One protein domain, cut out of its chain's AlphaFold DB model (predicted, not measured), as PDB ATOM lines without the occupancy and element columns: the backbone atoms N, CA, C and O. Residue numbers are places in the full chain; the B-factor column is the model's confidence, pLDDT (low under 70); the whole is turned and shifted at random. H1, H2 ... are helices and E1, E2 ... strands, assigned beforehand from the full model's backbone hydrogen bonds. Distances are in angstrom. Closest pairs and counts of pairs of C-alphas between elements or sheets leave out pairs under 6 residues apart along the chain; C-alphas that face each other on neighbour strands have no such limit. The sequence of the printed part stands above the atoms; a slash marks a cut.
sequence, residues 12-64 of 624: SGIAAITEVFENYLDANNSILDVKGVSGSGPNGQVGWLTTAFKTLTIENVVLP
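What this domain is: This is residues 12 to 64 of the 624 residues of an uncharacterized protein of Rhizopus stolonifer (UniProt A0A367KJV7). What is the main picture? A narrow two-stranded ribbon, E1 beside E2, joins two ends: H1 at one, and H2 with the loop of residues 36 to 46 at the other. Residues 12 to 18 of H1 stick out, and the middle is only the ribbon. What is it made of? The printed part has 53 residues, with two named helices and two named strands in the order H1, E1, H2, E2; the class is mixed and the sheet E1 - E2 antiparallel. How spread out is it? It is only just loose, close to extended, with a radius of gyration of the C-alphas of 14.8 A and spans of 41 by 22 by 18 A.

How they stand to each other: What does the first helix come near? The closest C-alphas of H1, residues 12 to 25, and E1, residues 30 to 35, are those of Val 20 and Ser 30, 5.9 A apart. How do the strands pair? E1 and E2, residues 57 to 63, are antiparallel at 151 degrees, with N 32 and O 61 within hydrogen-bond range at 2.8 A. Where is the second helix? The closest C-alphas of E1 and H2, residues 47 to 54, are those of Lys 35 and Lys 54, 7.0 A apart. H1 is apart from H2 and E2. In H1 and H2 every O i to N i+4 pair is within hydrogen-bond range.

Where its parts are: Where does H1 begin? C-alpha 12 is at (43.567, 51.189, 8.375), and H1 measures 19.8 A from first to last C-alpha. How long are the others? E1 measures 15.5 A, H2 10.7 A and E2 15.3 A, which ends with C-alpha 63 at (37.307, 33.700, 13.533).

The domain as a whole: How large is it? The two C-alphas farthest apart, those of Asp 26 and Asn 43, are 41.8 A apart. Which link is long? The link from E1 to H2 has 11 residues, in which residues 40 to 41 pair antiparallel with 44 to 45. Is anything cut or uncertain? The printed part has no cut, and no printed residue is under 70 in pLDDT.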
ATOM      1  N   SER A  12      44.446  51.855   7.408       92.25
ATOM      2  CA  SER A  12      43.567  51.189   8.375       92.25
ATOM      3  C   SER A  12      43.153  49.790   7.921       92.25
ATOM      4  O   SER A  12      43.131  48.873   8.736       92.25
ATOM      5  N   GLY A  13      42.866  49.602   6.628       91.81
ATOM      6  CA  GLY A  13      42.553  48.291   6.060       91.81
ATOM      7  C   GLY A  13      43.740  47.331   6.124       91.81
ATOM      8  O   GLY A  13      43.576  46.186   6.538       91.81
ATOM      9  N   ILE A  14      44.944  47.808   5.782       92.81
ATOM     10  CA  ILE A  14      46.182  47.029   5.930       92.81
ATOM     11  C   ILE A  14      46.400  46.644   7.395       92.81
ATOM     12  O   ILE A  14      46.591  45.466   7.673       92.81
ATOM     13  N   ALA A  15      46.291  47.594   8.330       91.88
ATOM     14  CA  ALA A  15      46.476  47.334   9.758       91.88
ATOM     15  C   ALA A  15      45.472  46.307  10.310       91.88
ATOM     16  O   ALA A  15      45.874  45.388  11.015       91.88
ATOM     17  N   ALA A  16      44.192  46.410   9.940       91.81
ATOM     18  CA  ALA A  16      43.172  45.454  10.367       91.81
ATOM     19  C   ALA A  16      43.449  44.035   9.839       91.81
ATOM     20  O   ALA A  16      43.286  43.054  10.561       91.81
ATOM     21  N   ILE A  17      43.899  43.903   8.585       92.12
ATOM     22  CA  ILE A  17      44.288  42.595   8.043       92.12
ATOM     23  C   ILE A  17      45.575  42.081   8.701       92.12
ATOM     24  O   ILE A  17      45.652  40.892   9.007       92.12
ATOM     25  N   THR A  18      46.557  42.951   8.956       92.12
ATOM     26  CA  THR A  18      47.764  42.605   9.718       92.12
ATOM     27  C   THR A  18      47.402  42.052  11.094       92.12
ATOM     28  O   THR A  18      47.890  40.984  11.442       92.12
ATOM     29  N   GLU A  19      46.485  42.691  11.824       92.44
ATOM     30  CA  GLU A  19      46.026  42.224  13.136       92.44
ATOM     31  C   GLU A  19      45.380  40.831  13.060       92.44
ATOM     32  O   GLU A  19      45.688  39.952  13.865       92.44
ATOM     33  N   VAL A  20      44.534  40.577  12.055       92.38
ATOM     34  CA  VAL A  20      43.944  39.242  11.844       92.38
ATOM     35  C   VAL A  20      45.027  38.183  11.597       92.38
ATOM     36  O   VAL A  20      44.912  37.050  12.071       92.38
ATOM     37  N   PHE A  21      46.085  38.536  10.864       91.38
ATOM     38  CA  PHE A  21      47.205  37.634  10.603       91.38
ATOM     39  C   PHE A  21      48.038  37.389  11.858       91.38
ATOM     40  O   PHE A  21      48.300  36.231  12.172       91.38
ATOM     41  N   GLU A  22      48.428  38.442  12.576       91.31
ATOM     42  CA  GLU A  22      49.193  38.338  13.822       91.31
ATOM     43  C   GLU A  22      48.428  37.502  14.854       91.31
ATOM     44  O   GLU A  22      48.977  36.528  15.366       91.31
ATOM     45  N   ASN A  23      47.125  37.747  15.034       93.69
ATOM     46  CA  ASN A  23      46.271  36.921  15.890       93.69
ATOM     47  C   ASN A  23      46.319  35.441  15.492       93.69
ATOM     48  O   ASN A  23      46.500  34.577  16.347       93.69
ATOM     49  N   TYR A  24      46.209  35.124  14.198       92.69
ATOM     50  CA  TYR A  24      46.295  33.739  13.735       92.69
ATOM     51  C   TYR A  24      47.674  33.115  14.013       92.69
ATOM     52  O   TYR A  24      47.756  31.966  14.456       92.69
ATOM     53  N   LEU A  25      48.763  33.848  13.766       91.56
ATOM     54  CA  LEU A  25      50.130  33.376  14.021       91.56
ATOM     55  C   LEU A  25      50.412  33.193  15.522       91.56
ATOM     56  O   LEU A  25      51.153  32.286  15.900       91.56
ATOM     57  N   ASP A  26      49.745  33.963  16.376       91.88
ATOM     58  CA  ASP A  26      49.816  33.828  17.830       91.88
ATOM     59  C   ASP A  26      48.839  32.807  18.425       91.88
ATOM     60  O   ASP A  26      48.809  32.632  19.643       91.88
ATOM     61  N   ALA A  27      48.094  32.075  17.587       94.19
ATOM     62  CA  ALA A  27      47.042  31.146  18.012       94.19
ATOM     63  C   ALA A  27      45.893  31.814  18.796       94.19
ATOM     64  O   ALA A  27      45.194  31.166  19.576       94.19
ATOM     65  N   ASN A  28      45.666  33.101  18.540       95.19
ATOM     66  CA  ASN A  28      44.569  33.888  19.078       95.19
ATOM     67  C   ASN A  28      43.377  33.914  18.114       95.19
ATOM     68  O   ASN A  28      43.507  33.805  16.892       95.19
ATOM     69  N   ASN A  29      42.186  34.094  18.677       95.94
ATOM     70  CA  ASN A  29      40.980  34.325  17.893       95.94
ATOM     71  C   ASN A  29      40.917  35.785  17.439       95.94
ATOM     72  O   ASN A  29      41.278  36.680  18.196       95.94
ATOM     73  N   SER A  30      40.379  36.026  16.246       95.62
ATOM     74  CA  SER A  30      40.005  37.375  15.805       95.62
ATOM     75  C   SER A  30      38.496  37.561  15.928       95.62
ATOM     76  O   SER A  30      37.733  36.657  15.586       95.62
ATOM     77  N   ILE A  31      38.059  38.724  16.401       94.25
ATOM     78  CA  ILE A  31      36.640  39.092  16.450       94.25
ATOM     79  C   ILE A  31      36.342  39.955  15.228       94.25
ATOM     80  O   ILE A  31      37.017  40.954  14.995       94.25
ATOM     81  N   LEU A  32      35.360  39.546  14.431       93.12
ATOM     82  CA  LEU A  32      35.011  40.174  13.163       93.12
ATOM     83  C   LEU A  32      33.523  40.508  13.116       93.12
ATOM     84  O   LEU A  32      32.695  39.764  13.640       93.12
ATOM     85  N   ASP A  33      33.179  41.549  12.367       91.94
ATOM     86  CA  ASP A  33      31.799  41.796  11.961       91.94
ATOM     87  C   ASP A  33      31.584  41.281  10.539       91.94
ATOM     88  O   ASP A  33      32.259  41.691   9.590       91.94
ATOM     89  N   VAL A  34      30.614  40.386  10.366       89.75
ATOM     90  CA  VAL A  34      30.259  39.847   9.051       89.75
ATOM     91  C   VAL A  34      29.121  40.673   8.469       89.75
ATOM     92  O   VAL A  34      27.992  40.627   8.957       89.75
ATOM     93  N   LYS A  35      29.414  41.410   7.395       90.94
ATOM     94  CA  LYS A  35      28.434  42.215   6.654       90.94
ATOM     95  C   LYS A  35      28.073  41.545   5.337       90.94
ATOM     96  O   LYS A  35      28.954  41.182   4.555       90.94
ATOM     97  N   GLY A  36      26.780  41.385   5.074       90.19
ATOM     98  CA  GLY A  36      26.324  40.889   3.781       90.19
ATOM     99  C   GLY A  36      26.513  41.943   2.687       90.19
ATOM    100  O   GLY A  36      26.277  43.131   2.887       90.19
ATOM    101  N   VAL A  37      26.963  41.508   1.508       88.31
ATOM    102  CA  VAL A  37      27.248  42.404   0.368       88.31
ATOM    103  C   VAL A  37      26.242  42.198  -0.764       88.31
ATOM    104  O   VAL A  37      25.760  43.160  -1.368       88.31
ATOM    105  N   SER A  38      25.912  40.941  -1.060       90.19
ATOM    106  CA  SER A  38      24.965  40.564  -2.105       90.19
ATOM    107  C   SER A  38      24.435  39.146  -1.908       90.19
ATOM    108  O   SER A  38      25.000  38.357  -1.153       90.19
ATOM    109  N   GLY A  39      23.341  38.827  -2.605       89.44
ATOM    110  CA  GLY A  39      22.793  37.478  -2.685       89.44
ATOM    111  C   GLY A  39      22.584  37.066  -4.138       89.44
ATOM    112  O   GLY A  39      22.027  37.832  -4.928       89.44
ATOM    113  N   SER A  40      23.020  35.855  -4.481       88.94
ATOM    114  CA  SER A  40      22.990  35.324  -5.846       88.94
ATOM    115  C   SER A  40      22.298  33.966  -5.900       88.94
ATOM    116  O   SER A  40      22.456  33.150  -4.995       88.94
ATOM    117  N   GLY A  41      21.542  33.733  -6.972       86.69
ATOM    118  CA  GLY A  41      20.954  32.443  -7.329       86.69
ATOM    119  C   GLY A  41      21.665  31.798  -8.531       86.69
ATOM    120  O   GLY A  41      22.710  32.289  -8.962       86.69
ATOM    121  N   PRO A  42      21.089  30.730  -9.118       86.81
ATOM    122  CA  PRO A  42      21.693  29.998 -10.241       86.81
ATOM    123  C   PRO A  42      22.017  30.863 -11.468       86.81
ATOM    124  O   PRO A  42      22.958  30.567 -12.195       86.81
ATOM    125  N   ASN A  43      21.268  31.954 -11.664       89.62
ATOM    126  CA  ASN A  43      21.390  32.859 -12.811       89.62
ATOM    127  C   ASN A  43      22.071  34.197 -12.458       89.62
ATOM    128  O   ASN A  43      21.925  35.173 -13.187       89.62
ATOM    129  N   GLY A  44      22.785  34.265 -11.329       89.88
ATOM    130  CA  GLY A  44      23.480  35.474 -10.879       89.88
ATOM    131  C   GLY A  44      22.769  36.213  -9.746       89.88
ATOM    132  O   GLY A  44      21.977  35.640  -8.995       89.88
ATOM    133  N   GLN A  45      23.115  37.486  -9.570       90.75
ATOM    134  CA  GLN A  45      22.680  38.292  -8.433       90.75
ATOM    135  C   GLN A  45      21.169  38.569  -8.468       90.75
ATOM    136  O   GLN A  45      20.627  38.995  -9.484       90.75
ATOM    137  N   VAL A  46      20.487  38.366  -7.340       94.12
ATOM    138  CA  VAL A  46      19.043  38.599  -7.204       94.12
ATOM    139  C   VAL A  46      18.824  39.901  -6.438       94.12
ATOM    140  O   VAL A  46      19.334  40.062  -5.327       94.12
ATOM    141  N   GLY A  47      18.079  40.843  -7.025       92.31
ATOM    142  CA  GLY A  47      17.938  42.211  -6.507       92.31
ATOM    143  C   GLY A  47      17.364  42.284  -5.092       92.31
ATOM    144  O   GLY A  47      18.011  42.821  -4.196       92.31
ATOM    145  N   TRP A  48      16.189  41.686  -4.862       91.44
ATOM    146  CA  TRP A  48      15.551  41.698  -3.537       91.44
ATOM    147  C   TRP A  48      16.415  41.003  -2.472       91.44
ATOM    148  O   TRP A  48      16.544  41.497  -1.354       91.44
ATOM    149  N   LEU A  49      17.068  39.896  -2.842       91.56
ATOM    150  CA  LEU A  49      17.923  39.120  -1.949       91.56
ATOM    151  C   LEU A  49      19.194  39.894  -1.594       91.56
ATOM    152  O   LEU A  49      19.621  39.908  -0.447       91.56
ATOM    153  N   THR A  50      19.776  40.594  -2.567       92.50
ATOM    154  CA  THR A  50      20.905  41.501  -2.346       92.50
ATOM    155  C   THR A  50      20.543  42.607  -1.371       92.50
ATOM    156  O   THR A  50      21.322  42.873  -0.461       92.50
ATOM    157  N   THR A  51      19.386  43.245  -1.547       92.44
ATOM    158  CA  THR A  51      18.926  44.291  -0.627       92.44
ATOM    159  C   THR A  51      18.792  43.743   0.790       92.44
ATOM    160  O   THR A  51      19.283  44.375   1.716       92.44
ATOM    161  N   ALA A  52      18.229  42.541   0.951       91.00
ATOM    162  CA  ALA A  52      18.128  41.882   2.251       91.00
ATOM    163  C   ALA A  52      19.503  41.533   2.859       91.00
ATOM    164  O   ALA A  52      19.750  41.821   4.024       91.00
ATOM    165  N   PHE A  53      20.443  40.968   2.092       91.31
ATOM    166  CA  PHE A  53      21.778  40.652   2.619       91.31
ATOM    167  C   PHE A  53      22.576  41.902   2.996       91.31
ATOM    168  O   PHE A  53      23.325  41.859   3.964       91.31
ATOM    169  N   LYS A  54      22.390  43.025   2.297       93.25
ATOM    170  CA  LYS A  54      23.040  44.296   2.655       93.25
ATOM    171  C   LYS A  54      22.608  44.846   4.016       93.25
ATOM    172  O   LYS A  54      23.350  45.639   4.586       93.25
ATOM    173  N   THR A  55      21.446  44.449   4.546       92.06
ATOM    174  CA  THR A  55      21.022  44.845   5.901       92.06
ATOM    175  C   THR A  55      21.563  43.912   6.985       92.06
ATOM    176  O   THR A  55      21.446  44.230   8.165       92.06
ATOM    177  N   LEU A  56      22.142  42.763   6.620       92.69
ATOM    178  CA  LEU A  56      22.669  41.792   7.573       92.69
ATOM    179  C   LEU A  56      24.056  42.224   8.060       92.69
ATOM    180  O   LEU A  56      25.018  42.239   7.292       92.69
ATOM    181  N   THR A  57      24.151  42.514   9.354       94.25
ATOM    182  CA  THR A  57      25.415  42.615  10.089       94.25
ATOM    183  C   THR A  57      25.353  41.622  11.238       94.25
ATOM    184  O   THR A  57      24.437  41.682  12.055       94.25
ATOM    185  N   ILE A  58      26.287  40.677  11.263       93.00
ATOM    186  CA  ILE A  58      26.470  39.760  12.385       93.00
ATOM    187  C   ILE A  58      27.697  40.255  13.132       93.00
ATOM    188  O   ILE A  58      28.810  40.177  12.611       93.00
ATOM    189  N   GLU A  59      27.467  40.806  14.313       94.38
ATOM    190  CA  GLU A  59      28.520  41.360  15.155       94.38
ATOM    191  C   GLU A  59      29.211  40.260  15.962       94.38
ATOM    192  O   GLU A  59      28.604  39.235  16.290       94.38
ATOM    193  N   ASN A  60      30.469  40.500  16.327       92.50
ATOM    194  CA  ASN A  60      31.246  39.640  17.226       92.50
ATOM    195  C   ASN A  60      31.416  38.187  16.742       92.50
ATOM    196  O   ASN A  60      31.462  37.244  17.539       92.50
ATOM    197  N   VAL A  61      31.519  37.979  15.428       94.19
ATOM    198  CA  VAL A  61      31.816  36.665  14.859       94.19
ATOM    199  C   VAL A  61      33.260  36.302  15.170       94.19
ATOM    200  O   VAL A  61      34.200  36.984  14.770       94.19
ATOM    201  N   VAL A  62      33.441  35.184  15.863       94.88
ATOM    202  CA  VAL A  62      34.767  34.672  16.198       94.88
ATOM    203  C   VAL A  62      35.340  33.926  14.995       94.88
ATOM    204  O   VAL A  62      34.830  32.872  14.609       94.88
ATOM    205  N   LEU A  63      36.427  34.446  14.425       92.81
ATOM    206  CA  LEU A  63      37.307  33.700  13.533       92.81
ATOM    207  C   LEU A  63      38.333  32.952  14.399       92.81
ATOM    208  O   LEU A  63      39.208  33.597  14.987       92.81
ATOM    209  N   PRO A  64      38.226  31.616  14.524       93.00
ATOM    210  CA  PRO A  64      39.097  30.867  15.414       93.00
ATOM    211  C   PRO A  64      40.543  30.857  14.914       93.00
ATOM    212  O   PRO A  64      40.800  30.626  13.729       93.00
TER     213      PRO A  64